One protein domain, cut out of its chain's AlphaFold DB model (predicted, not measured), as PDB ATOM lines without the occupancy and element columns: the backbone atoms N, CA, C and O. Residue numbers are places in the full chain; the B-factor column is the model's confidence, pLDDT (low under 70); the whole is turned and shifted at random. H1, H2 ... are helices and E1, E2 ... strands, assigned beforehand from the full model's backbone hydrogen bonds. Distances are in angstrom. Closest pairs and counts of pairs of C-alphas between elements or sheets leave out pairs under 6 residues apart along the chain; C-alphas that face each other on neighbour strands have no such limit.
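What this domain is: This is residues 574 to 646 and 668 to 793 of the 793 residues of the protein "Hypothetical protein" of Hermetia illucens (UniProt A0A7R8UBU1). This model has little regular structure: long loops wander between scattered short helices, and the chain ends in a small hairpin, E1 and E2, far from the mean of the C-alphas. Residues 679 to 684 stick out. The 199 printed residues, mostly outside named elements, run H1, H2, H3, H4, E1, E2, mixed in class; the whole is loose, radius of gyration of the C-alphas 21.0 A, spans 59 by 51 by 37 A.

Where its parts are: After unnamed residues 574 to 636, H1 is residues 637 to 644, 10.2 A long, from C-alpha 637 at (-37.623, 31.266, -3.567). H2 is 683 to 688, H3 760 to 763, H4 767 to 772, E1 783 to 786 and E2 789 to 792, ending at C-alpha 792 (-21.266, 44.174, 26.439).

How they stand to each other: H1 and H2 are apart. Residues 710 to 711 pair antiparallel with 724 to 725. H3 and H4 are close but not clearly touching, closest C-alphas Tyr 763 and Ser 770, 5.4 A. E1 and E2 are antiparallel at 139 degrees, N 784 to O 791 2.8 A. Every O i to N i+4 pair is within hydrogen-bond range in H1 and H4, 1 of 2 in H2; H3 is too short.

The domain as a whole: Residues 647 to 667 are cut out, a 26.4 A gap between C-alphas 646 and 668. H2 to H3 is a long link. In 44 residues, among them 675 to 696, pLDDT is under 70.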
ATOM      1  N   LYS A 574     -44.227  50.999  18.882       61.22
ATOM      2  CA  LYS A 574     -43.400  51.574  17.804       61.22
ATOM      3  C   LYS A 574     -44.153  52.516  16.864       61.22
ATOM      4  O   LYS A 574     -43.516  53.226  16.091       61.22
ATOM      5  N   CYS A 575     -45.479  52.586  16.938       65.25
ATOM      6  CA  CYS A 575     -46.261  53.523  16.133       65.25
ATOM      7  C   CYS A 575     -46.499  54.841  16.880       65.25
ATOM      8  O   CYS A 575     -47.354  54.922  17.759       65.25
ATOM      9  N   ILE A 576     -45.795  55.908  16.499       64.81
ATOM     10  CA  ILE A 576     -45.994  57.244  17.080       64.81
ATOM     11  C   ILE A 576     -46.876  58.081  16.151       64.81
ATOM     12  O   ILE A 576     -46.623  58.171  14.951       64.81
ATOM     13  N   ASN A 577     -47.900  58.738  16.705       66.94
ATOM     14  CA  ASN A 577     -48.707  59.698  15.955       66.94
ATOM     15  C   ASN A 577     -47.844  60.932  15.608       66.94
ATOM     16  O   ASN A 577     -47.378  61.615  16.519       66.94
ATOM     17  N   PRO A 578     -47.650  61.288  14.325       64.94
ATOM     18  CA  PRO A 578     -46.818  62.434  13.938       64.94
ATOM     19  C   PRO A 578     -47.227  63.757  14.602       64.94
ATOM     20  O   PRO A 578     -46.387  64.622  14.842       64.94
ATOM     21  N   SER A 579     -48.510  63.886  14.949       66.00
ATOM     22  CA  SER A 579     -49.105  65.061  15.594       66.00
ATOM     23  C   SER A 579     -48.611  65.296  17.028       66.00
ATOM     24  O   SER A 579     -48.819  66.376  17.572       66.00
ATOM     25  N   THR A 580     -47.985  64.298  17.662       69.69
ATOM     26  CA  THR A 580     -47.541  64.370  19.065       69.69
ATOM     27  C   THR A 580     -46.062  64.724  19.222       69.69
ATOM     28  O   THR A 580     -45.584  64.855  20.348       69.69
ATOM     29  N   VAL A 581     -45.315  64.884  18.123       78.75
ATOM     30  CA  VAL A 581     -43.875  65.182  18.167       78.75
ATOM     31  C   VAL A 581     -43.652  66.694  18.219       78.75
ATOM     32  O   VAL A 581     -43.881  67.404  17.242       78.75
ATOM     33  N   THR A 582     -43.167  67.196  19.357       79.06
ATOM     34  CA  THR A 582     -42.764  68.599  19.528       79.06
ATOM     35  C   THR A 582     -41.243  68.727  19.535       79.06
ATOM     36  O   THR A 582     -40.549  68.085  20.324       79.06
ATOM     37  N   CYS A 583     -40.706  69.566  18.646       82.06
ATOM     38  CA  CYS A 583     -39.265  69.761  18.526       82.06
ATOM     39  C   CYS A 583     -38.774  70.944  19.349       82.06
ATOM     40  O   CYS A 583     -39.332  72.037  19.302       82.06
ATOM     41  N   THR A 584     -37.668  70.731  20.051       78.56
ATOM     42  CA  THR A 584     -36.883  71.791  20.681       78.56
ATOM     43  C   THR A 584     -35.546  71.920  19.963       78.56
ATOM     44  O   THR A 584     -35.038  70.955  19.388       78.56
ATOM     45  N   HIS A 585     -34.953  73.115  19.978       74.62
ATOM     46  CA  HIS A 585     -33.586  73.285  19.492       74.62
ATOM     47  C   HIS A 585     -32.625  72.523  20.413       74.62
ATOM     48  O   HIS A 585     -32.335  72.959  21.525       74.62
ATOM     49  N   ALA A 586     -32.142  71.371  19.947       78.12
ATOM     50  CA  ALA A 586     -31.213  70.510  20.667       78.12
ATOM     51  C   ALA A 586     -29.866  70.420  19.934       78.12
ATOM     52  O   ALA A 586     -29.804  70.432  18.707       78.12
ATOM     53  N   ARG A 587     -28.772  70.302  20.698       84.31
ATOM     54  CA  ARG A 587     -27.411  70.118  20.155       84.31
ATOM     55  C   ARG A 587     -27.176  68.713  19.585       84.31
ATOM     56  O   ARG A 587     -26.301  68.539  18.744       84.31
ATOM     57  N   TYR A 588     -27.910  67.716  20.074       87.19
ATOM     58  CA  TYR A 588     -27.698  66.302  19.768       87.19
ATOM     59  C   TYR A 588     -28.951  65.686  19.151       87.19
ATOM     60  O   TYR A 588     -30.063  66.120  19.458       87.19
ATOM     61  N   ARG A 589     -28.751  64.652  18.328       87.25
ATOM     62  CA  ARG A 589     -29.835  63.822  17.792       87.25
ATOM     63  C   ARG A 589     -30.607  63.156  18.928       87.25
ATOM     64  O   ARG A 589     -30.047  62.844  19.983       87.25
ATOM     65  N   THR A 590     -31.893  62.942  18.713       88.19
ATOM     66  CA  THR A 590     -32.714  62.109  19.596       88.19
ATOM     67  C   THR A 590     -32.408  60.631  19.346       88.19
ATOM     68  O   THR A 590     -31.946  60.261  18.270       88.19
ATOM     69  N   MET A 591     -32.651  59.788  20.353       87.31
ATOM     70  CA  MET A 591     -32.373  58.344  20.261       87.31
ATOM     71  C   MET A 591     -33.318  57.625  19.296       87.31
ATOM     72  O   MET A 591     -32.934  56.642  18.691       87.31
ATOM     73  N   ASP A 592     -34.545  58.122  19.152       86.62
ATOM     74  CA  ASP A 592     -35.535  57.587  18.215       86.62
ATOM     75  C   ASP A 592     -35.455  58.235  16.832       86.62
ATOM     76  O   ASP A 592     -36.191  57.848  15.934       86.62
ATOM     77  N   GLY A 593     -34.577  59.218  16.627       88.88
ATOM     78  CA  GLY A 593     -34.438  59.942  15.367       88.88
ATOM     79  C   GLY A 593     -35.469  61.056  15.139       88.88
ATOM     80  O   GLY A 593     -35.394  61.749  14.120       88.88
ATOM     81  N   SER A 594     -36.400  61.281  16.074       88.12
ATOM     82  CA  SER A 594     -37.348  62.401  16.025       88.12
ATOM     83  C   SER A 594     -36.639  63.766  16.014       88.12
ATOM     84  O   SER A 594     -35.612  63.967  16.657       88.12
ATOM     85  N   CYS A 595     -37.172  64.745  15.285       89.00
ATOM     86  CA  CYS A 595     -36.627  66.106  15.174       89.00
ATOM     87  C   CYS A 595     -35.213  66.225  14.571       89.00
ATOM     88  O   CYS A 595     -34.681  67.333  14.499       89.00
ATOM     89  N   ASN A 596     -34.622  65.134  14.063       88.00
ATOM     90  CA  ASN A 596     -33.373  65.193  13.293       88.00
ATOM     91  C   ASN A 596     -33.557  65.940  11.958       88.00
ATOM     92  O   ASN A 596     -32.604  66.512  11.429       88.00
ATOM     93  N   ASN A 597     -34.792  65.981  11.447       86.31
ATOM     94  CA  ASN A 597     -35.223  66.887  10.390       86.31
ATOM     95  C   ASN A 597     -36.136  67.980  10.989       86.31
ATOM     96  O   ASN A 597     -37.291  67.693  11.310       86.31
ATOM     97  N   PRO A 598     -35.668  69.239  11.113       79.88
ATOM     98  CA  PRO A 598     -36.437  70.315  11.747       79.88
ATOM     99  C   PRO A 598     -37.737  70.687  11.023       79.88
ATOM    100  O   PRO A 598     -38.638  71.253  11.635       79.88
ATOM    101  N   ARG A 599     -37.837  70.401   9.718       84.56
ATOM    102  CA  ARG A 599     -39.022  70.707   8.903       84.56
ATOM    103  C   ARG A 599     -40.066  69.594   8.970       84.56
ATOM    104  O   ARG A 599     -41.256  69.880   8.912       84.56
ATOM    105  N   TYR A 600     -39.615  68.348   9.083       86.25
ATOM    106  CA  TYR A 600     -40.467  67.164   9.154       86.25
ATOM    107  C   TYR A 600     -39.999  66.263  10.303       86.25
ATOM    108  O   TYR A 600     -39.199  65.353  10.079       86.25
ATOM    109  N   PRO A 601     -40.489  66.508  11.531       86.38
ATOM    110  CA  PRO A 601     -39.971  65.899  12.757       86.38
ATOM    111  C   PRO A 601     -39.922  64.371  12.797       86.38
ATOM    112  O   PRO A 601     -39.132  63.818  13.552       86.38
ATOM    113  N   THR A 602     -40.747  63.679  12.016       85.25
ATOM    114  CA  THR A 602     -40.820  62.212  11.999       85.25
ATOM    115  C   THR A 602     -39.950  61.564  10.923       85.25
ATOM    116  O   THR A 602     -39.795  60.346  10.933       85.25
ATOM    117  N   LEU A 603     -39.363  62.324   9.988       86.69
ATOM    118  CA  LEU A 603     -38.582  61.719   8.908       86.69
ATOM    119  C   LEU A 603     -37.330  61.027   9.453       86.69
ATOM    120  O   LEU A 603     -36.466  61.653  10.068       86.69
ATOM    121  N   GLY A 604     -37.236  59.728   9.172       85.69
ATOM    122  CA  GLY A 604     -36.133  58.869   9.590       85.69
ATOM    123  C   GLY A 604     -36.192  58.412  11.049       85.69
ATOM    124  O   GLY A 604     -35.241  57.796  11.519       85.69
ATOM    125  N   MET A 605     -37.292  58.683  11.752       88.25
ATOM    126  CA  MET A 605     -37.527  58.202  13.112       88.25
ATOM    127  C   MET A 605     -37.734  56.675  13.127       88.25
ATOM    128  O   MET A 605     -38.264  56.112  12.164       88.25
ATOM    129  N   ALA A 606     -37.337  55.994  14.199       86.69
ATOM    130  CA  ALA A 606     -37.674  54.590  14.420       86.69
ATOM    131  C   ALA A 606     -39.201  54.401  14.450       86.69
ATOM    132  O   ALA A 606     -39.946  55.292  14.860       86.69
ATOM    133  N   GLY A 607     -39.680  53.263  13.952       81.31
ATOM    134  CA  GLY A 607     -41.109  52.973  13.822       81.31
ATOM    135  C   GLY A 607     -41.793  53.617  12.610       81.31
ATOM    136  O   GLY A 607     -42.963  53.342  12.356       81.31
ATOM    137  N   THR A 608     -41.085  54.436  11.823       83.44
ATOM    138  CA  THR A 608     -41.614  54.977  10.558       83.44
ATOM    139  C   THR A 608     -41.369  54.036   9.381       83.44
ATOM    140  O   THR A 608     -40.504  53.157   9.431       83.44
ATOM    141  N   THR A 609     -42.174  54.183   8.328       85.06
ATOM    142  CA  THR A 609     -42.134  53.320   7.146       85.06
ATOM    143  C   THR A 609     -40.958  53.634   6.227       85.06
ATOM    144  O   THR A 609     -40.506  54.775   6.119       85.06
ATOM    145  N   TYR A 610     -40.470  52.607   5.527       86.38
ATOM    146  CA  TYR A 610     -39.459  52.790   4.487       86.38
ATOM    147  C   TYR A 610     -39.986  53.664   3.342       86.38
ATOM    148  O   TYR A 610     -41.109  53.487   2.868       86.38
ATOM    149  N   ASN A 611     -39.124  54.527   2.802       85.62
ATOM    150  CA  ASN A 611     -39.432  55.252   1.572       85.62
ATOM    151  C   ASN A 611     -39.485  54.296   0.376       85.62
ATOM    152  O   ASN A 611     -38.507  53.622   0.044       85.62
ATOM    153  N   ARG A 612     -40.621  54.286  -0.323       84.38
ATOM    154  CA  ARG A 612     -40.831  53.449  -1.502       84.38
ATOM    155  C   ARG A 612     -40.659  54.260  -2.786       84.38
ATOM    156  O   ARG A 612     -41.384  55.216  -3.025       84.38
ATOM    157  N   LEU A 613     -39.724  53.851  -3.645       89.94
ATOM    158  CA  LEU A 613     -39.461  54.542  -4.921       89.94
ATOM    159  C   LEU A 613     -40.525  54.272  -6.003       89.94
ATOM    160  O   LEU A 613     -40.639  55.036  -6.955       89.94
ATOM    161  N   LEU A 614     -41.278  53.176  -5.886       91.12
ATOM    162  CA  LEU A 614     -42.315  52.750  -6.834       91.12
ATOM    163  C   LEU A 614     -43.521  52.191  -6.070       91.12
ATOM    164  O   LEU A 614     -43.307  51.610  -5.015       91.12
ATOM    165  N   PRO A 615     -44.758  52.250  -6.590       88.69
ATOM    166  CA  PRO A 615     -45.925  51.695  -5.899       88.69
ATOM    167  C   PRO A 615     -45.778  50.211  -5.532       88.69
ATOM    168  O   PRO A 615     -45.182  49.421  -6.276       88.69
ATOM    169  N   ALA A 616     -46.352  49.816  -4.393       88.25
ATOM    170  CA  ALA A 616     -46.360  48.424  -3.963       88.25
ATOM    171  C   ALA A 616     -47.168  47.548  -4.932       88.25
ATOM    172  O   ALA A 616     -48.175  47.968  -5.501       88.25
ATOM    173  N   LYS A 617     -46.738  46.297  -5.099       90.44
ATOM    174  CA  LYS A 617     -47.465  45.290  -5.878       90.44
ATOM    175  C   LYS A 617     -47.819  44.141  -4.955       90.44
ATOM    176  O   LYS A 617     -46.989  43.262  -4.757       90.44
ATOM    177  N   TYR A 618     -49.029  44.160  -4.415       89.56
ATOM    178  CA  TYR A 618     -49.619  43.038  -3.687       89.56
ATOM    179  C   TYR A 618     -50.721  42.406  -4.532       89.56
ATOM    180  O   TYR A 618     -51.349  43.089  -5.340       89.56
ATOM    181  N   SER A 619     -50.936  41.100  -4.390       89.19
ATOM    182  CA  SER A 619     -51.956  40.383  -5.176       89.19
ATOM    183  C   SER A 619     -53.386  40.746  -4.776       89.19
ATOM    184  O   SER A 619     -54.270  40.746  -5.624       89.19
ATOM    185  N   ASP A 620     -53.587  41.113  -3.512       86.88
ATOM    186  CA  ASP A 620     -54.849  41.595  -2.939       86.88
ATOM    187  C   ASP A 620     -54.933  43.132  -2.883       86.88
ATOM    188  O   ASP A 620     -55.867  43.681  -2.303       86.88
ATOM    189  N   GLY A 621     -53.930  43.835  -3.422       85.62
ATOM    190  CA  GLY A 621     -53.798  45.289  -3.303       85.62
ATOM    191  C   GLY A 621     -53.534  45.795  -1.880       85.62
ATOM    192  O   GLY A 621     -53.490  47.005  -1.683       85.62
ATOM    193  N   LYS A 622     -53.338  44.906  -0.898       84.19
ATOM    194  CA  LYS A 622     -53.177  45.244   0.521       84.19
ATOM    195  C   LYS A 622     -51.837  44.780   1.063       84.19
ATOM    196  O   LYS A 622     -50.994  45.617   1.347       84.19
ATOM    197  N   SER A 623     -51.629  43.474   1.208       83.50
ATOM    198  CA  SER A 623     -50.409  42.928   1.818       83.50
ATOM    199  C   SER A 623     -50.039  41.524   1.337       83.50
ATOM    200  O   SER A 623     -49.004  41.001   1.744       83.50
ATOM    201  N   SER A 624     -50.829  40.872   0.483       86.44
ATOM    202  CA  SER A 624     -50.554  39.507   0.017       86.44
ATOM    203  C   SER A 624     -49.443  39.467  -1.029       86.44
ATOM    204  O   SER A 624     -49.345  40.335  -1.901       86.44
ATOM    205  N   ILE A 625     -48.604  38.426  -0.978       86.56
ATOM    206  CA  ILE A 625     -47.495  38.244  -1.924       86.56
ATOM    207  C   ILE A 625     -48.023  38.301  -3.355       86.56
ATOM    208  O   ILE A 625     -49.028  37.674  -3.698       86.56
ATOM    209  N   ARG A 626     -47.352  39.092  -4.197       91.44
ATOM    210  CA  ARG A 626     -47.761  39.284  -5.590       91.44
ATOM    211  C   ARG A 626     -47.778  37.967  -6.354       91.44
ATOM    212  O   ARG A 626     -46.906  37.120  -6.176       91.44
ATOM    213  N   LEU A 627     -48.701  37.866  -7.295       91.69
ATOM    214  CA  LEU A 627     -48.746  36.768  -8.250       91.69
ATOM    215  C   LEU A 627     -47.909  37.107  -9.492       91.69
ATOM    216  O   LEU A 627     -47.461  38.242  -9.707       91.69
ATOM    217  N   SER A 628     -47.663  36.094 -10.315       91.81
ATOM    218  CA  SER A 628     -47.155  36.287 -11.672       91.81
ATOM    219  C   SER A 628     -48.191  37.013 -12.546       91.81
ATOM    220  O   SER A 628     -49.371  37.088 -12.203       91.81
ATOM    221  N   LYS A 629     -47.776  37.523 -13.717       90.75
ATOM    222  CA  LYS A 629     -48.700  38.177 -14.666       90.75
ATOM    223  C   LYS A 629     -49.853  37.267 -15.119       90.75
ATOM    224  O   LYS A 629     -50.889  37.781 -15.510       90.75
ATOM    225  N   SER A 630     -49.678  35.944 -15.070       92.31
ATOM    226  CA  SER A 630     -50.714  34.965 -15.422       92.31
ATOM    227  C   SER A 630     -51.666  34.631 -14.267       92.31
ATOM    228  O   SER A 630     -52.504  33.750 -14.414       92.31
ATOM    229  N   GLY A 631     -51.512  35.274 -13.104       88.81
ATOM    230  CA  GLY A 631     -52.296  34.987 -11.899       88.81
ATOM    231  C   GLY A 631     -51.822  33.760 -11.112       88.81
ATOM    232  O   GLY A 631     -52.379  33.458 -10.063       88.81
ATOM    233  N   LYS A 632     -50.776  33.056 -11.563       91.69
ATOM    234  CA  LYS A 632     -50.195  31.911 -10.835       91.69
ATOM    235  C   LYS A 632     -49.223  32.364  -9.732       91.69
ATOM    236  O   LYS A 632     -48.629  33.440  -9.888       91.69
ATOM    237  N   PRO A 633     -48.990  31.553  -8.678       88.88
ATOM    238  CA  PRO A 633     -47.942  31.805  -7.689       88.88
ATOM    239  C   PRO A 633     -46.567  32.025  -8.331       88.88
ATOM    240  O   PRO A 633     -46.278  31.505  -9.413       88.88
ATOM    241  N   LEU A 634     -45.715  32.812  -7.672       90.19
ATOM    242  CA  LEU A 634     -44.322  32.965  -8.091       90.19
ATOM    243  C   LEU A 634     -43.543  31.655  -7.867       90.19
ATOM    244  O   LEU A 634     -43.921  30.868  -6.999       90.19
ATOM    245  N   PRO A 635     -42.449  31.412  -8.618       90.06
ATOM    246  CA  PRO A 635     -41.578  30.269  -8.360       90.06
ATOM    247  C   PRO A 635     -41.073  30.259  -6.914       90.06
ATOM    248  O   PRO A 635     -40.823  31.323  -6.344       90.06
ATOM    249  N   SER A 636     -40.875  29.062  -6.349       87.69
ATOM    250  CA  SER A 636     -40.325  28.908  -4.996       87.69
ATOM    251  C   SER A 636     -39.014  29.703  -4.858       87.69
ATOM    252  O   SER A 636     -38.092  29.497  -5.659       87.69
ATOM    253  N   PRO A 637     -38.879  30.571  -3.836       90.06
ATOM    254  CA  PRO A 637     -37.623  31.266  -3.567       90.06
ATOM    255  C   PRO A 637     -36.461  30.296  -3.350       90.06
ATOM    256  O   PRO A 637     -35.333  30.584  -3.750       90.06
ATOM    257  N   ARG A 638     -36.734  29.110  -2.783       90.44
ATOM    258  CA  ARG A 638     -35.722  28.070  -2.597       90.44
ATOM    259  C   ARG A 638     -35.254  27.495  -3.930       90.44
ATOM    260  O   ARG A 638     -34.047  27.383  -4.136       90.44
ATOM    261  N   LEU A 639     -36.182  27.201  -4.842       89.81
ATOM    262  CA  LEU A 639     -35.848  26.755  -6.198       89.81
ATOM    263  C   LEU A 639     -34.930  27.766  -6.898       89.81
ATOM    264  O   LEU A 639     -33.888  27.393  -7.432       89.81
ATOM    265  N   LEU A 640     -35.292  29.051  -6.849       90.81
ATOM    266  CA  LEU A 640     -34.494  30.121  -7.449       90.81
ATOM    267  C   LEU A 640     -33.117  30.241  -6.786       90.81
ATOM    268  O   LEU A 640     -32.115  30.347  -7.488       90.81
ATOM    269  N   SER A 641     -33.056  30.163  -5.453       89.25
ATOM    270  CA  SER A 641     -31.813  30.259  -4.684       89.25
ATOM    271  C   SER A 641     -30.755  29.263  -5.160       89.25
ATOM    272  O   SER A 641     -29.604  29.654  -5.318       89.25
ATOM    273  N   TYR A 642     -31.124  28.004  -5.424       85.81
ATOM    274  CA  TYR A 642     -30.137  26.987  -5.796       85.81
ATOM    275  C   TYR A 642     -29.975  26.769  -7.308       85.81
ATOM    276  O   TYR A 642     -28.955  26.218  -7.717       85.81
ATOM    277  N   LYS A 643     -30.964  27.141  -8.134       88.00
ATOM    278  CA  LYS A 643     -30.867  27.028  -9.602       88.00
ATOM    279  C   LYS A 643     -30.206  28.243 -10.249       88.00
ATOM    280  O   LYS A 643     -29.566  28.080 -11.280       88.00
ATOM    281  N   VAL A 644     -30.401  29.442  -9.692       91.12
ATOM    282  CA  VAL A 644     -29.947  30.704 -10.307       91.12
ATOM    283  C   VAL A 644     -28.597  31.152  -9.754       91.12
ATOM    284  O   VAL A 644     -27.762  31.633 -10.514       91.12
ATOM    285  N   PHE A 645     -28.365  30.996  -8.449       84.69
ATOM    286  CA  PHE A 645     -27.118  31.425  -7.818       84.69
ATOM    287  C   PHE A 645     -26.143  30.246  -7.708       84.69
ATOM    288  O   PHE A 645     -26.470  29.199  -7.146       84.69
ATOM    289  N   GLY A 646     -24.945  30.415  -8.276       73.56
ATOM    290  CA  GLY A 646     -23.867  29.427  -8.212       73.56
ATOM    291  C   GLY A 646     -23.330  29.232  -6.790       73.56
ATOM    292  O   GLY A 646     -23.529  30.073  -5.915       73.56
ATOM    293  N   HIS A 668     -27.657  47.170   9.604       88.12
ATOM    294  CA  HIS A 668     -28.270  47.013  10.923       88.12
ATOM    295  C   HIS A 668     -28.509  48.341  11.647       88.12
ATOM    296  O   HIS A 668     -29.338  48.388  12.553       88.12
ATOM    297  N   ASP A 669     -27.799  49.401  11.258       91.25
ATOM    298  CA  ASP A 669     -27.976  50.734  11.827       91.25
ATOM    299  C   ASP A 669     -29.192  51.461  11.247       91.25
ATOM    300  O   ASP A 669     -29.928  52.108  11.979       91.25
ATOM    301  N   ILE A 670     -29.431  51.313   9.937       89.88
ATOM    302  CA  ILE A 670     -30.477  52.068   9.223       89.88
ATOM    303  C   ILE A 670     -31.721  51.240   8.881       89.88
ATOM    304  O   ILE A 670     -32.713  51.788   8.396       89.88
ATOM    305  N   THR A 671     -31.667  49.914   9.055       86.75
ATOM    306  CA  THR A 671     -32.776  49.006   8.742       86.75
ATOM    307  C   THR A 671     -32.932  47.905   9.787       86.75
ATOM    308  O   THR A 671     -31.985  47.204  10.141       86.75
ATOM    309  N   LEU A 672     -34.171  47.694  10.227       85.75
ATOM    310  CA  LEU A 672     -34.560  46.521  11.001       85.75
ATOM    311  C   LEU A 672     -36.019  46.198  10.698       85.75
ATOM    312  O   LEU A 672     -36.911  46.980  11.006       85.75
ATOM    313  N   HIS A 673     -36.299  45.051  10.090       81.00
ATOM    314  CA  HIS A 673     -37.685  44.652   9.857       81.00
ATOM    315  C   HIS A 673     -38.335  44.172  11.154       81.00
ATOM    316  O   HIS A 673     -37.798  43.291  11.830       81.00
ATOM    317  N   LEU A 674     -39.523  44.692  11.459       74.75
ATOM    318  CA  LEU A 674     -40.347  44.143  12.528       74.75
ATOM    319  C   LEU A 674     -40.892  42.777  12.102       74.75
ATOM    320  O   LEU A 674     -41.360  42.593  10.979       74.75
ATOM    321  N   GLN A 675     -40.811  41.804  12.997       69.38
ATOM    322  CA  GLN A 675     -41.344  40.455  12.823       69.38
ATOM    323  C   GLN A 675     -42.119  40.096  14.088       69.38
ATOM    324  O   GLN A 675     -41.794  40.602  15.161       69.38
ATOM    325  N   SER A 676     -43.101  39.195  13.985       58.81
ATOM    326  CA  SER A 676     -43.741  38.574  15.150       58.81
ATOM    327  C   SER A 676     -42.726  37.677  15.869       58.81
ATOM    328  O   SER A 676     -42.706  36.458  15.686       58.81
ATOM    329  N   LYS A 677     -41.811  38.281  16.627       52.03
ATOM    330  CA  LYS A 677     -40.885  37.574  17.503       52.03
ATOM    331  C   LYS A 677     -41.496  37.569  18.889       52.03
ATOM    332  O   LYS A 677     -41.692  38.614  19.494       52.03
ATOM    333  N   CYS A 678     -41.784  36.380  19.390       50.97
ATOM    334  CA  CYS A 678     -41.986  36.201  20.814       50.97
ATOM    335  C   CYS A 678     -40.638  36.560  21.474       50.97
ATOM    336  O   CYS A 678     -39.646  35.858  21.274       50.97
ATOM    337  N   HIS A 679     -40.547  37.717  22.135       40.69
ATOM    338  CA  HIS A 679     -39.313  38.147  22.791       40.69
ATOM    339  C   HIS A 679     -38.988  37.206  23.960       40.69
ATOM    340  O   HIS A 679     -39.817  36.992  24.839       40.69
ATOM    341  N   GLY A 680     -37.764  36.667  23.969       43.84
ATOM    342  CA  GLY A 680     -37.195  35.906  25.084       43.84
ATOM    343  C   GLY A 680     -36.551  34.589  24.649       43.84
ATOM    344  O   GLY A 680     -37.191  33.765  23.997       43.84
ATOM    345  N   GLU A 681     -35.305  34.359  25.069       39.69
ATOM    346  CA  GLU A 681     -34.663  33.036  25.086       39.69
ATOM    347  C   GLU A 681     -35.296  32.164  26.188       39.69
ATOM    348  O   GLU A 681     -34.656  31.778  27.163       39.69
ATOM    349  N   SER A 682     -36.598  31.896  26.080       46.16
ATOM    350  CA  SER A 682     -37.288  30.941  26.943       46.16
ATOM    351  C   SER A 682     -37.431  29.607  26.202       46.16
ATOM    352  O   SER A 682     -37.774  29.611  25.017       46.16
ATOM    353  N   PRO A 683     -37.262  28.453  26.878       42.16
ATOM    354  CA  PRO A 683     -37.610  27.135  26.328       42.16
ATOM    355  C   PRO A 683     -39.051  27.057  25.787       42.16
ATOM    356  O   PRO A 683     -39.372  26.220  24.947       42.16
ATOM    357  N   LEU A 684     -39.924  27.949  26.256       46.38
ATOM    358  CA  LEU A 684     -41.306  28.084  25.823       46.38
ATOM    359  C   LEU A 684     -41.443  28.758  24.440       46.38
ATOM    360  O   LEU A 684     -42.305  28.366  23.653       46.38
ATOM    361  N   THR A 685     -40.561  29.704  24.106       48.41
ATOM    362  CA  THR A 685     -40.524  30.406  22.810       48.41
ATOM    363  C   THR A 685     -40.157  29.457  21.662       48.41
ATOM    364  O   THR A 685     -40.729  29.533  20.575       48.41
ATOM    365  N   GLU A 686     -39.259  28.503  21.932       48.16
ATOM    366  CA  GLU A 686     -38.786  27.472  20.992       48.16
ATOM    367  C   GLU A 686     -39.878  26.417  20.684       48.16
ATOM    368  O   GLU A 686     -39.925  25.858  19.587       48.16
ATOM    369  N   LYS A 687     -40.824  26.194  21.612       48.22
ATOM    370  CA  LYS A 687     -41.969  25.281  21.422       48.22
ATOM    371  C   LYS A 687     -43.124  25.873  20.604       48.22
ATOM    372  O   LYS A 687     -43.861  25.097  20.001       48.22
ATOM    373  N   ILE A 688     -43.289  27.199  20.576       51.38
ATOM    374  CA  ILE A 688     -44.489  27.878  20.039       51.38
ATOM    375  C   ILE A 688     -44.299  28.399  18.597       51.38
ATOM    376  O   ILE A 688     -45.268  28.538  17.856       51.38
ATOM    377  N   GLN A 689     -43.066  28.626  18.132       54.16
ATOM    378  CA  GLN A 689     -42.795  29.154  16.783       54.16
ATOM    379  C   GLN A 689     -42.603  28.058  15.716       54.16
ATOM    380  O   GLN A 689     -41.485  27.833  15.252       54.16
ATOM    381  N   LYS A 690     -43.676  27.386  15.273       58.31
ATOM    382  CA  LYS A 690     -43.577  26.349  14.220       58.31
ATOM    383  C   LYS A 690     -44.462  26.641  13.007       58.31
ATOM    384  O   LYS A 690     -45.654  26.378  13.012       58.31
ATOM    385  N   CYS A 691     -43.837  27.160  11.946       64.12
ATOM    386  CA  CYS A 691     -44.378  27.172  10.573       64.12
ATOM    387  C   CYS A 691     -44.141  25.855   9.825       64.12
ATOM    388  O   CYS A 691     -44.837  25.500   8.875       64.12
ATOM    389  N   CYS A 692     -43.091  25.166  10.251       68.50
ATOM    390  CA  CYS A 692     -42.678  23.853   9.815       68.50
ATOM    391  C   CYS A 692     -42.440  23.046  11.082       68.50
ATOM    392  O   CYS A 692     -41.853  23.571  12.034       68.50
ATOM    393  N   ASN A 693     -42.852  21.785  11.091       69.06
ATOM    394  CA  ASN A 693     -42.470  20.897  12.176       69.06
ATOM    395  C   ASN A 693     -40.965  20.585  12.109       69.06
ATOM    396  O   ASN A 693     -40.276  20.875  11.131       69.06
ATOM    397  N   GLU A 694     -40.438  19.937  13.143       63.88
ATOM    398  CA  GLU A 694     -39.013  19.579  13.226       63.88
ATOM    399  C   GLU A 694     -38.578  18.528  12.188       63.88
ATOM    400  O   GLU A 694     -37.385  18.333  11.965       63.88
ATOM    401  N   SER A 695     -39.530  17.857  11.532       65.75
ATOM    402  CA  SER A 695     -39.288  16.996  10.365       65.75
ATOM    403  C   SER A 695     -39.328  17.778   9.041       65.75
ATOM    404  O   SER A 695     -39.281  17.173   7.973       65.75
ATOM    405  N   GLY A 696     -39.440  19.110   9.106       64.69
ATOM    406  CA  GLY A 696     -39.581  20.042   7.989       64.69
ATOM    407  C   GLY A 696     -40.820  19.820   7.138       64.69
ATOM    408  O   GLY A 696     -40.782  20.120   5.954       64.69
ATOM    409  N   ARG A 697     -41.903  19.284   7.702       78.06
ATOM    410  CA  ARG A 697     -43.219  19.258   7.049       78.06
ATOM    411  C   ARG A 697     -44.039  20.469   7.453       78.06
ATOM    412  O   ARG A 697     -43.821  21.031   8.526       78.06
ATOM    413  N   PHE A 698     -45.002  20.840   6.617       72.31
ATOM    414  CA  PHE A 698     -45.926  21.925   6.937       72.31
ATOM    415  C   PHE A 698     -46.711  21.600   8.214       72.31
ATOM    416  O   PHE A 698     -47.321  20.538   8.327       72.31
ATOM    417  N   GLU A 699     -46.698  22.522   9.174       65.25
ATOM    418  CA  GLU A 699     -47.468  22.424  10.413       65.25
ATOM    419  C   GLU A 699     -48.332  23.681  10.521       65.25
ATOM    420  O   GLU A 699     -47.841  24.769  10.799       65.25
ATOM    421  N   TYR A 700     -49.625  23.546  10.221       53.62
ATOM    422  CA  TYR A 700     -50.577  24.649  10.315       53.62
ATOM    423  C   TYR A 700     -51.197  24.664  11.714       53.62
ATOM    424  O   TYR A 700     -52.218  24.022  11.952       53.62
ATOM    425  N   GLN A 701     -50.595  25.414  12.639       52.03
ATOM    426  CA  GLN A 701     -51.320  25.901  13.813       52.03
ATOM    427  C   GLN A 701     -51.808  27.325  13.540       52.03
ATOM    428  O   GLN A 701     -51.044  28.234  13.223       52.03
ATOM    429  N   ASN A 702     -53.125  27.488  13.589       49.16
ATOM    430  CA  ASN A 702     -53.819  28.724  13.272       49.16
ATOM    431  C   ASN A 702     -53.838  29.655  14.492       49.16
ATOM    432  O   ASN A 702     -54.769  29.547  15.279       49.16
ATOM    433  N   THR A 703     -52.858  30.554  14.646       49.44
ATOM    434  CA  THR A 703     -52.918  31.695  15.591       49.44
ATOM    435  C   THR A 703     -51.824  32.730  15.286       49.44
ATOM    436  O   THR A 703     -50.647  32.418  15.403       49.44
ATOM    437  N   SER A 704     -52.230  33.947  14.899       51.62
ATOM    438  CA  SER A 704     -51.527  35.258  14.900       51.62
ATOM    439  C   SER A 704     -50.085  35.446  14.371       51.62
ATOM    440  O   SER A 704     -49.720  36.587  14.085       51.62
ATOM    441  N   LEU A 705     -49.265  34.412  14.164       55.72
ATOM    442  CA  LEU A 705     -47.937  34.546  13.555       55.72
ATOM    443  C   LEU A 705     -48.079  34.651  12.033       55.72
ATOM    444  O   LEU A 705     -48.724  33.810  11.410       55.72
ATOM    445  N   LYS A 706     -47.453  35.657  11.409       68.88
ATOM    446  CA  LYS A 706     -47.402  35.867   9.945       68.88
ATOM    447  C   LYS A 706     -46.558  34.792   9.241       68.88
ATOM    448  O   LYS A 706     -45.531  35.072   8.629       68.88
ATOM    449  N   CYS A 707     -46.973  33.545   9.379       73.56
ATOM    450  CA  CYS A 707     -46.288  32.364   8.907       73.56
ATOM    451  C   CYS A 707     -46.396  32.235   7.383       73.56
ATOM    452  O   CYS A 707     -47.498  32.291   6.839       73.56
ATOM    453  N   ASP A 708     -45.263  32.069   6.700       77.75
ATOM    454  CA  ASP A 708     -45.216  31.865   5.246       77.75
ATOM    455  C   ASP A 708     -44.026  30.965   4.870       77.75
ATOM    456  O   ASP A 708     -43.014  31.428   4.343       77.75
ATOM    457  N   PRO A 709     -44.076  29.675   5.234       81.19
ATOM    458  CA  PRO A 709     -42.935  28.780   5.111       81.19
ATOM    459  C   PRO A 709     -42.466  28.638   3.657       81.19
ATOM    460  O   PRO A 709     -43.259  28.509   2.723       81.19
ATOM    461  N   LEU A 710     -41.146  28.595   3.459       85.12
ATOM    462  CA  LEU A 710     -40.564  28.428   2.131       85.12
ATOM    463  C   LEU A 710     -40.694  26.969   1.694       85.12
ATOM    464  O   LEU A 710     -40.007  26.100   2.226       85.12
ATOM    465  N   ALA A 711     -41.533  26.709   0.693       86.25
ATOM    466  CA  ALA A 711     -41.692  25.375   0.122       86.25
ATOM    467  C   ALA A 711     -40.383  24.871  -0.515       86.25
ATOM    468  O   ALA A 711     -39.797  25.535  -1.386       86.25
ATOM    469  N   VAL A 712     -39.955  23.678  -0.103       88.25
ATOM    470  CA  VAL A 712     -38.767  22.993  -0.617       88.25
ATOM    471  C   VAL A 712     -39.168  22.106  -1.801       88.25
ATOM    472  O   VAL A 712     -40.044  21.254  -1.660       88.25
ATOM    473  N   PRO A 713     -38.554  22.283  -2.983       88.19
ATOM    474  CA  PRO A 713     -38.803  21.403  -4.120       88.19
ATOM    475  C   PRO A 713     -38.401  19.945  -3.820       88.19
ATOM    476  O   PRO A 713     -37.350  19.728  -3.213       88.19
ATOM    477  N   PRO A 714     -39.156  18.931  -4.284       86.00
ATOM    478  CA  PRO A 714     -38.803  17.520  -4.075       86.00
ATOM    479  C   PRO A 714     -37.427  17.127  -4.637       86.00
ATOM    480  O   PRO A 714     -36.776  16.213  -4.135       86.00
ATOM    481  N   ASP A 715     -36.976  17.827  -5.679       86.94
ATOM    482  CA  ASP A 715     -35.682  17.648  -6.335       86.94
ATOM    483  C   ASP A 715     -34.566  18.522  -5.730       86.94
ATOM    484  O   ASP A 715     -33.479  18.621  -6.303       86.94
ATOM    485  N   ASP A 716     -34.801  19.158  -4.575       88.69
ATOM    486  CA  ASP A 716     -33.794  19.993  -3.929       88.69
ATOM    487  C   ASP A 716     -32.544  19.171  -3.561       88.69
ATOM    488  O   ASP A 716     -32.624  18.209  -2.794       88.69
ATOM    489  N   PRO A 717     -31.348  19.550  -4.035       82.44
ATOM    490  CA  PRO A 717     -30.162  18.725  -3.834       82.44
ATOM    491  C   PRO A 717     -29.693  18.633  -2.369       82.44
ATOM    492  O   PRO A 717     -28.879  17.767  -2.060       82.44
ATOM    493  N   PHE A 718     -30.199  19.484  -1.464       83.38
ATOM    494  CA  PHE A 718     -29.758  19.573  -0.062       83.38
ATOM    495  C   PHE A 718     -30.903  19.303   0.902       83.38
ATOM    496  O   PHE A 718     -30.769  18.499   1.821       83.38
ATOM    497  N   PHE A 719     -32.036  19.963   0.679       82.94
ATOM    498  CA  PHE A 719     -33.154  19.960   1.610       82.94
ATOM    499  C   PHE A 719     -34.277  19.001   1.208       82.94
ATOM    500  O   PHE A 719     -35.298  19.026   1.871       82.94
ATOM    501  N   LYS A 720     -34.096  18.098   0.227       83.06
ATOM    502  CA  LYS A 720     -35.117  17.104  -0.205       83.06
ATOM    503  C   LYS A 720     -35.763  16.256   0.901       83.06
ATOM    504  O   LYS A 720     -36.743  15.568   0.650       83.06
ATOM    505  N   ARG A 721     -35.179  16.226   2.103       80.94
ATOM    506  CA  ARG A 721     -35.739  15.551   3.286       80.94
ATOM    507  C   ARG A 721     -36.789  16.391   4.025       80.94
ATOM    508  O   ARG A 721     -37.450  15.861   4.910       80.94
ATOM    509  N   PHE A 722     -36.920  17.665   3.674       81.06
ATOM    510  CA  PHE A 722     -37.858  18.631   4.223       81.06
ATOM    511  C   PHE A 722     -38.816  19.079   3.113       81.06
ATOM    512  O   PHE A 722     -38.423  19.202   1.957       81.06
ATOM    513  N   GLU A 723     -40.066  19.342   3.467       84.62
ATOM    514  CA  GLU A 723     -41.089  19.932   2.597       84.62
ATOM    515  C   GLU A 723     -41.108  21.466   2.716       84.62
ATOM    516  O   GLU A 723     -41.515  22.159   1.781       84.62
ATOM    517  N   CYS A 724     -40.643  22.019   3.844       83.56
ATOM    518  CA  CYS A 724     -40.613  23.454   4.081       83.56
ATOM    519  C   CYS A 724     -39.453  23.927   4.974       83.56
ATOM    520  O   CYS A 724     -38.936  23.187   5.812       83.56
ATOM    521  N   LEU A 725     -39.053  25.189   4.790       81.12
ATOM    522  CA  LEU A 725     -38.135  25.919   5.669       81.12
ATOM    523  C   LEU A 725     -38.895  27.033   6.393       81.12
ATOM    524  O   LEU A 725     -39.767  27.685   5.813       81.12
ATOM    525  N   ILE A 726     -38.539  27.270   7.653       77.19
ATOM    526  CA  ILE A 726     -39.203  28.267   8.495       77.19
ATOM    527  C   ILE A 726     -38.962  29.668   7.921       77.19
ATOM    528  O   ILE A 726     -37.820  30.092   7.742       77.19
ATOM    529  N   TYR A 727     -40.048  30.394   7.663       77.06
ATOM    530  CA  TYR A 727     -40.023  31.804   7.300       77.06
ATOM    531  C   TYR A 727     -41.265  32.510   7.847       77.06
ATOM    532  O   TYR A 727     -42.379  31.982   7.800       77.06
ATOM    533  N   PHE A 728     -41.047  33.715   8.368       76.12
ATOM    534  CA  PHE A 728     -42.085  34.601   8.876       76.12
ATOM    535  C   PHE A 728     -42.055  35.894   8.072       76.12
ATOM    536  O   PHE A 728     -40.985  36.473   7.849       76.12
ATOM    537  N   ARG A 729     -43.228  36.371   7.665       78.75
ATOM    538  CA  ARG A 729     -43.346  37.667   7.005       78.75
ATOM    539  C   ARG A 729     -43.104  38.782   8.020       78.75
ATOM    540  O   ARG A 729     -43.458  38.669   9.194       78.75
ATOM    541  N   SER A 730     -42.506  39.868   7.548       81.50
ATOM    542  CA  SER A 730     -42.400  41.106   8.317       81.50
ATOM    543  C   SER A 730     -43.787  41.675   8.623       81.50
ATOM    544  O   SER A 730     -44.718  41.505   7.835       81.50
ATOM    545  N   LEU A 731     -43.911  42.347   9.766       79.88
ATOM    546  CA  LEU A 731     -45.122  43.064  10.147       79.88
ATOM    547  C   LEU A 731     -45.267  44.331   9.299       79.88
ATOM    548  O   LEU A 731     -44.276  45.004   8.997       79.88
ATOM    549  N   THR A 732     -46.502  44.640   8.925       82.88
ATOM    550  CA  THR A 732     -46.877  45.887   8.251       82.88
ATOM    551  C   THR A 732     -47.372  46.930   9.251       82.88
ATOM    552  O   THR A 732     -47.721  46.598  10.381       82.88
ATOM    553  N   ASP A 733     -47.429  48.188   8.825       79.19
ATOM    554  CA  ASP A 733     -48.065  49.297   9.544       79.19
ATOM    555  C   ASP A 733     -49.511  48.990   9.976       79.19
ATOM    556  O   ASP A 733     -49.907  49.326  11.094       79.19
ATOM    557  N   GLY A 734     -50.271  48.285   9.133       76.44
ATOM    558  CA  GLY A 734     -51.604  47.774   9.460       76.44
ATOM    559  C   GLY A 734     -51.603  46.667  10.515       76.44
ATOM    560  O   GLY A 734     -52.475  46.651  11.379       76.44
ATOM    561  N   ASP A 735     -50.610  45.772  10.503       75.69
ATOM    562  CA  ASP A 735     -50.517  44.672  11.479       75.69
ATOM    563  C   ASP A 735     -50.254  45.168  12.904       75.69
ATOM    564  O   ASP A 735     -50.662  44.531  13.876       75.69
ATOM    565  N   ILE A 736     -49.576  46.310  13.024       72.25
ATOM    566  CA  ILE A 736     -49.238  46.937  14.304       72.25
ATOM    567  C   ILE A 736     -50.133  48.145  14.635       72.25
ATOM    568  O   ILE A 736     -49.860  48.857  15.594       72.25
ATOM    569  N   HIS A 737     -51.221  48.342  13.879       74.81
ATOM    570  CA  HIS A 737     -52.245  49.372  14.105       74.81
ATOM    571  C   HIS A 737     -51.695  50.809  14.177       74.81
ATOM    572  O   HIS A 737     -52.125  51.612  15.008       74.81
ATOM    573  N   CYS A 738     -50.748  51.160  13.301       74.19
ATOM    574  CA  CYS A 738     -50.203  52.514  13.273       74.19
ATOM    575  C   CYS A 738     -51.287  53.576  12.972       74.19
ATOM    576  O   CYS A 738     -52.150  53.357  12.117       74.19
ATOM    577  N   PRO A 739     -51.250  54.766  13.609       71.12
ATOM    578  CA  PRO A 739     -52.154  55.865  13.273       71.12
ATOM    579  C   PRO A 739     -52.058  56.240  11.787       71.12
ATOM    580  O   PRO A 739     -50.985  56.591  11.304       71.12
ATOM    581  N   GLY A 740     -53.181  56.172  11.065       66.62
ATOM    582  CA  GLY A 740     -53.224  56.377   9.611       66.62
ATOM    583  C   GLY A 740     -52.996  55.111   8.773       66.62
ATOM    584  O   GLY A 740     -53.023  55.196   7.553       66.62
ATOM    585  N   ALA A 741     -52.839  53.931   9.380       66.12
ATOM    586  CA  ALA A 741     -52.658  52.685   8.631       66.12
ATOM    587  C   ALA A 741     -53.886  52.288   7.781       66.12
ATOM    588  O   ALA A 741     -53.761  51.624   6.756       66.12
ATOM    589  N   GLU A 742     -55.092  52.730   8.160       60.72
ATOM    590  CA  GLU A 742     -56.296  52.539   7.336       60.72
ATOM    591  C   GLU A 742     -56.241  53.325   6.012       60.72
ATOM    592  O   GLU A 742     -56.921  52.955   5.053       60.72
ATOM    593  N   SER A 743     -55.420  54.384   5.929       58.12
ATOM    594  CA  SER A 743     -55.221  55.184   4.715       58.12
ATOM    595  C   SER A 743     -53.967  54.808   3.911       58.12
ATOM    596  O   SER A 743     -53.834  55.261   2.774       58.12
ATOM    597  N   THR A 744     -53.088  53.936   4.423       59.47
ATOM    598  CA  THR A 744     -51.899  53.412   3.723       59.47
ATOM    599  C   THR A 744     -52.182  52.072   3.034       59.47
ATOM    600  O   THR A 744     -51.492  51.075   3.225       59.47
ATOM    601  N   ILE A 745     -53.211  52.030   2.181       69.00
ATOM    602  CA  ILE A 745     -53.396  50.916   1.241       69.00
ATOM    603  C   ILE A 745     -52.717  51.306  -0.078       69.00
ATOM    604  O   ILE A 745     -53.153  52.269  -0.715       69.00
ATOM    605  N   PRO A 746     -51.681  50.575  -0.531       82.25
ATOM    606  CA  PRO A 746     -51.227  49.270  -0.035       82.25
ATOM    607  C   PRO A 746     -50.263  49.341   1.165       82.25
ATOM    608  O   PRO A 746     -49.484  50.283   1.255       82.25
ATOM    609  N   ALA A 747     -50.252  48.299   2.006       85.56
ATOM    610  CA  ALA A 747     -49.549  48.274   3.293       85.56
ATOM    611  C   ALA A 747     -48.029  48.477   3.178       85.56
ATOM    612  O   ALA A 747     -47.360  47.891   2.305       85.56
ATOM    613  N   ASP A 748     -47.472  49.234   4.120       86.25
ATOM    614  CA  ASP A 748     -46.045  49.526   4.203       86.25
ATOM    615  C   ASP A 748     -45.391  48.885   5.431       86.25
ATOM    616  O   ASP A 748     -46.043  48.377   6.340       86.25
ATOM    617  N   HIS A 749     -44.058  48.824   5.417       86.00
ATOM    618  CA  HIS A 749     -43.288  48.166   6.469       86.00
ATOM    619  C   HIS A 749     -42.546  49.219   7.295       86.00
ATOM    620  O   HIS A 749     -41.755  49.975   6.724       86.00
ATOM    621  N   PRO A 750     -42.766  49.275   8.614       84.06
ATOM    622  CA  PRO A 750     -41.980  50.108   9.511       84.06
ATOM    623  C   PRO A 750     -40.585  49.519   9.759       84.06
ATOM    624  O   PRO A 750     -40.394  48.295   9.767       84.06
ATOM    625  N   SER A 751     -39.605  50.398   9.973       85.81
ATOM    626  CA  SER A 751     -38.289  50.025  10.502       85.81
ATOM    627  C   SER A 751     -38.312  50.044  12.029       85.81
ATOM    628  O   SER A 751     -38.843  50.968  12.637       85.81
ATOM    629  N   GLY A 752     -37.720  49.040  12.666       82.62
ATOM    630  CA  GLY A 752     -37.563  48.971  14.117       82.62
ATOM    631  C   GLY A 752     -36.431  49.833  14.676       82.62
ATOM    632  O   GLY A 752     -36.342  49.934  15.891       82.62
ATOM    633  N   VAL A 753     -35.598  50.419  13.815       87.94
ATOM    634  CA  VAL A 753     -34.486  51.326  14.156       87.94
ATOM    635  C   VAL A 753     -34.624  52.632  13.374       87.94
ATOM    636  O   VAL A 753     -35.473  52.733  12.479       87.94
ATOM    637  N   THR A 754     -33.810  53.636  13.701       90.06
ATOM    638  CA  THR A 754     -33.801  54.904  12.961       90.06
ATOM    639  C   THR A 754     -33.311  54.687  11.521       90.06
ATOM    640  O   THR A 754     -32.714  53.669  11.188       90.06
ATOM    641  N   HIS A 755     -33.570  55.644  10.630       89.88
ATOM    642  CA  HIS A 755     -33.047  55.620   9.257       89.88
ATOM    643  C   HIS A 755     -31.759  56.452   9.123       89.88
ATOM    644  O   HIS A 755     -31.437  56.946   8.038       89.88
ATOM    645  N   TYR A 756     -31.044  56.664  10.231       89.75
ATOM    646  CA  TYR A 756     -29.815  57.445  10.295       89.75
ATOM    647  C   TYR A 756     -28.630  56.540  10.627       89.75
ATOM    648  O   TYR A 756     -28.763  55.579  11.365       89.75
ATOM    649  N   LEU A 757     -27.443  56.887  10.123       91.94
ATOM    650  CA  LEU A 757     -26.203  56.308  10.639       91.94
ATOM    651  C   LEU A 757     -25.878  56.979  11.975       91.94
ATOM    652  O   LEU A 757     -25.338  58.097  12.007       91.94
ATOM    653  N   ASP A 758     -26.304  56.353  13.063       90.88
ATOM    654  CA  ASP A 758     -26.225  56.876  14.424       90.88
ATOM    655  C   ASP A 758     -25.832  55.835  15.485       90.88
ATOM    656  O   ASP A 758     -25.758  56.184  16.665       90.88
ATOM    657  N   LEU A 759     -25.466  54.619  15.069       91.75
ATOM    658  CA  LEU A 759     -25.126  53.498  15.945       91.75
ATOM    659  C   LEU A 759     -26.291  53.119  16.873       91.75
ATOM    660  O   LEU A 759     -26.084  52.849  18.058       91.75
ATOM    661  N   SER A 760     -27.506  53.053  16.335       87.44
ATOM    662  CA  SER A 760     -28.713  52.545  16.992       87.44
ATOM    663  C   SER A 760     -28.484  51.173  17.641       87.44
ATOM    664  O   SER A 760     -28.958  50.924  18.746       87.44
ATOM    665  N   PHE A 761     -27.658  50.303  17.047       86.31
ATOM    666  CA  PHE A 761     -27.295  49.008  17.647       86.31
ATOM    667  C   PHE A 761     -26.366  49.107  18.879       86.31
ATOM    668  O   PHE A 761     -26.213  48.130  19.609       86.31
ATOM    669  N   VAL A 762     -25.745  50.267  19.124       89.25
ATOM    670  CA  VAL A 762     -24.924  50.560  20.315       89.25
ATOM    671  C   VAL A 762     -25.699  51.396  21.333       89.25
ATOM    672  O   VAL A 762     -25.600  51.159  22.537       89.25
ATOM    673  N   TYR A 763     -26.442  52.403  20.868       89.50
ATOM    674  CA  TYR A 763     -27.068  53.415  21.724       89.50
ATOM    675  C   TYR A 763     -28.567  53.218  21.950       89.50
ATOM    676  O   TYR A 763     -29.119  53.877  22.839       89.50
ATOM    677  N   GLY A 764     -29.187  52.295  21.217       87.81
ATOM    678  CA  GLY A 764     -30.622  52.044  21.190       87.81
ATOM    679  C   GLY A 764     -31.390  53.014  20.286       87.81
ATOM    680  O   GLY A 764     -30.944  54.129  20.039       87.81
ATOM    681  N   ASP A 765     -32.576  52.585  19.863       85.81
ATOM    682  CA  ASP A 765     -33.535  53.300  19.009       85.81
ATOM    683  C   ASP A 765     -34.637  54.028  19.808       85.81
ATOM    684  O   ASP A 765     -35.577  54.595  19.257       85.81
ATOM    685  N   SER A 766     -34.533  54.039  21.139       84.81
ATOM    686  CA  SER A 766     -35.445  54.780  22.011       84.81
ATOM    687  C   SER A 766     -34.739  55.319  23.248       84.81
ATOM    688  O   SER A 766     -33.712  54.809  23.708       84.81
ATOM    689  N   ARG A 767     -35.320  56.351  23.873       83.06
ATOM    690  CA  ARG A 767     -34.794  56.881  25.145       83.06
ATOM    691  C   ARG A 767     -34.781  55.827  26.252       83.06
ATOM    692  O   ARG A 767     -33.883  55.862  27.093       83.06
ATOM    693  N   ASN A 768     -35.767  54.931  26.280       82.56
ATOM    694  CA  ASN A 768     -35.862  53.892  27.301       82.56
ATOM    695  C   ASN A 768     -34.746  52.856  27.128       82.56
ATOM    696  O   ASN A 768     -33.973  52.625  28.056       82.56
ATOM    697  N   GLN A 769     -34.588  52.326  25.916       83.75
ATOM    698  CA  GLN A 769     -33.523  51.377  25.600       83.75
ATOM    699  C   GLN A 769     -32.139  52.000  25.830       83.75
ATOM    700  O   GLN A 769     -31.300  51.410  26.508       83.75
ATOM    701  N   SER A 770     -31.927  53.249  25.402       87.00
ATOM    702  CA  SER A 770     -30.665  53.953  25.657       87.00
ATOM    703  C   SER A 770     -30.357  54.102  27.149       87.00
ATOM    704  O   SER A 770     -29.201  54.004  27.557       87.00
ATOM    705  N   ARG A 771     -31.368  54.321  28.004       86.56
ATOM    706  CA  ARG A 771     -31.188  54.346  29.468       86.56
ATOM    707  C   ARG A 771     -30.820  52.971  30.017       86.56
ATOM    708  O   ARG A 771     -29.953  52.890  30.883       86.56
ATOM    709  N   GLN A 772     -31.439  51.908  29.508       86.06
ATOM    710  CA  GLN A 772     -31.154  50.536  29.932       86.06
ATOM    711  C   GLN A 772     -29.732  50.095  29.574       86.06
ATOM    712  O   GLN A 772     -29.120  49.378  30.365       86.06
ATOM    713  N   LEU A 773     -29.186  50.568  28.452       88.44
ATOM    714  CA  LEU A 773     -27.820  50.270  28.001       88.44
ATOM    715  C   LEU A 773     -26.734  51.029  28.781       88.44
ATOM    716  O   LEU A 773     -25.551  50.724  28.658       88.44
ATOM    717  N   ARG A 774     -27.101  52.017  29.607       88.62
ATOM    718  CA  ARG A 774     -26.154  52.866  30.346       88.62
ATOM    719  C   ARG A 774     -25.968  52.396  31.783       88.62
ATOM    720  O   ARG A 774     -26.920  52.048  32.475       88.62
ATOM    721  N   VAL A 775     -24.741  52.526  32.288       87.69
ATOM    722  CA  VAL A 775     -24.443  52.433  33.732       87.69
ATOM    723  C   VAL A 775     -25.035  53.632  34.485       87.69
ATOM    724  O   VAL A 775     -25.200  53.601  35.699       87.69
ATOM    725  N   SER A 776     -25.360  54.714  33.765       86.06
ATOM    726  CA  SER A 776     -25.815  56.001  34.315       86.06
ATOM    727  C   SER A 776     -24.796  56.665  35.252       86.06
ATOM    728  O   SER A 776     -25.128  57.555  36.029       86.06
ATOM    729  N   LYS A 777     -23.520  56.278  35.131       86.38
ATOM    730  CA  LYS A 777     -22.380  56.831  35.865       86.38
ATOM    731  C   LYS A 777     -21.281  57.198  34.872       86.38
ATOM    732  O   LYS A 777     -20.893  56.368  34.056       86.38
ATOM    733  N   LYS A 778     -20.799  58.446  34.923       87.75
ATOM    734  CA  LYS A 778     -19.711  58.972  34.069       87.75
ATOM    735  C   LYS A 778     -19.922  58.821  32.543       87.75
ATOM    736  O   LYS A 778     -18.970  58.956  31.791       87.75
ATOM    737  N   GLY A 779     -21.150  58.563  32.085       85.94
ATOM    738  CA  GLY A 779     -21.470  58.399  30.660       85.94
ATOM    739  C   GLY A 779     -21.167  57.018  30.061       85.94
ATOM    740  O   GLY A 779     -21.276  56.873  28.850       85.94
ATOM    741  N   LEU A 780     -20.819  56.014  30.876       89.69
ATOM    742  CA  LEU A 780     -20.452  54.675  30.396       89.69
ATOM    743  C   LEU A 780     -21.669  53.809  30.025       89.69
ATOM    744  O   LEU A 780     -22.725  53.877  30.673       89.69
ATOM    745  N   LEU A 781     -21.486  52.964  29.006       91.38
ATOM    746  CA  LEU A 781     -22.386  51.858  28.666       91.38
ATOM    747  C   LEU A 781     -22.136  50.662  29.594       91.38
ATOM    748  O   LEU A 781     -21.069  50.544  30.193       91.38
ATOM    749  N   LYS A 782     -23.142  49.804  29.762       90.56
ATOM    750  CA  LYS A 782     -23.028  48.594  30.579       90.56
ATOM    751  C   LYS A 782     -22.101  47.592  29.892       90.56
ATOM    752  O   LYS A 782     -22.349  47.191  28.760       90.56
ATOM    753  N   ALA A 783     -21.073  47.170  30.616       89.50
ATOM    754  CA  ALA A 783     -20.145  46.136  30.196       89.50
ATOM    755  C   ALA A 783     -19.708  45.287  31.401       89.50
ATOM    756  O   ALA A 783     -19.780  45.729  32.551       89.50
ATOM    757  N   THR A 784     -19.269  44.059  31.137       89.75
ATOM    758  CA  THR A 784     -18.666  43.136  32.096       89.75
ATOM    759  C   THR A 784     -17.215  42.892  31.714       89.75
ATOM    760  O   THR A 784     -16.884  42.759  30.538       89.75
ATOM    761  N   GLU A 785     -16.338  42.831  32.708       87.69
ATOM    762  CA  GLU A 785     -14.933  42.539  32.471       87.69
ATOM    763  C   GLU A 785     -14.712  41.024  32.467       87.69
ATOM    764  O   GLU A 785     -15.014  40.326  33.438       87.69
ATOM    765  N   ARG A 786     -14.179  40.500  31.361       82.31
ATOM    766  CA  ARG A 786     -13.742  39.104  31.257       82.31
ATOM    767  C   ARG A 786     -12.328  39.095  30.708       82.31
ATOM    768  O   ARG A 786     -12.058  39.718  29.682       82.31
ATOM    769  N   THR A 787     -11.426  38.400  31.402       84.12
ATOM    770  CA  THR A 787     -10.011  38.274  31.003       84.12
ATOM    771  C   THR A 787      -9.342  39.627  30.698       84.12
ATOM    772  O   THR A 787      -8.636  39.757  29.702       84.12
ATOM    773  N   GLY A 788      -9.613  40.656  31.511       85.12
ATOM    774  CA  GLY A 788      -9.027  41.997  31.362       85.12
ATOM    775  C   GLY A 788      -9.577  42.843  30.206       85.12
ATOM    776  O   GLY A 788      -8.973  43.854  29.866       85.12
ATOM    777  N   HIS A 789     -10.680  42.430  29.572       83.00
ATOM    778  CA  HIS A 789     -11.318  43.152  28.467       83.00
ATOM    779  C   HIS A 789     -12.795  43.417  28.776       83.00
ATOM    780  O   HIS A 789     -13.443  42.608  29.445       83.00
ATOM    781  N   GLU A 790     -13.329  44.531  28.271       87.62
ATOM    782  CA  GLU A 790     -14.745  44.887  28.393       87.62
ATOM    783  C   GLU A 790     -15.594  44.139  27.357       87.62
ATOM    784  O   GLU A 790     -15.291  44.130  26.164       87.62
ATOM    785  N   TRP A 791     -16.687  43.540  27.821       84.19
ATOM    786  CA  TRP A 791     -17.683  42.858  27.000       84.19
ATOM    787  C   TRP A 791     -19.056  43.481  27.247       84.19
ATOM    788  O   TRP A 791     -19.362  43.766  28.404       84.19
ATOM    789  N   PRO A 792     -19.905  43.680  26.226       80.69
ATOM    790  CA  PRO A 792     -21.266  44.174  26.439       80.69
ATOM    791  C   PRO A 792     -22.050  43.231  27.369       80.69
ATOM    792  O   PRO A 792     -21.850  42.013  27.328       80.69
ATOM    793  N   LEU A 793     -22.881  43.815  28.241       67.69
ATOM    794  CA  LEU A 793     -23.694  43.107  29.242       67.69
ATOM    795  C   LEU A 793     -25.059  42.679  28.712       67.69
ATOM    796  O   LEU A 793     -25.712  43.526  28.061       67.69
TER     797      LEU A 793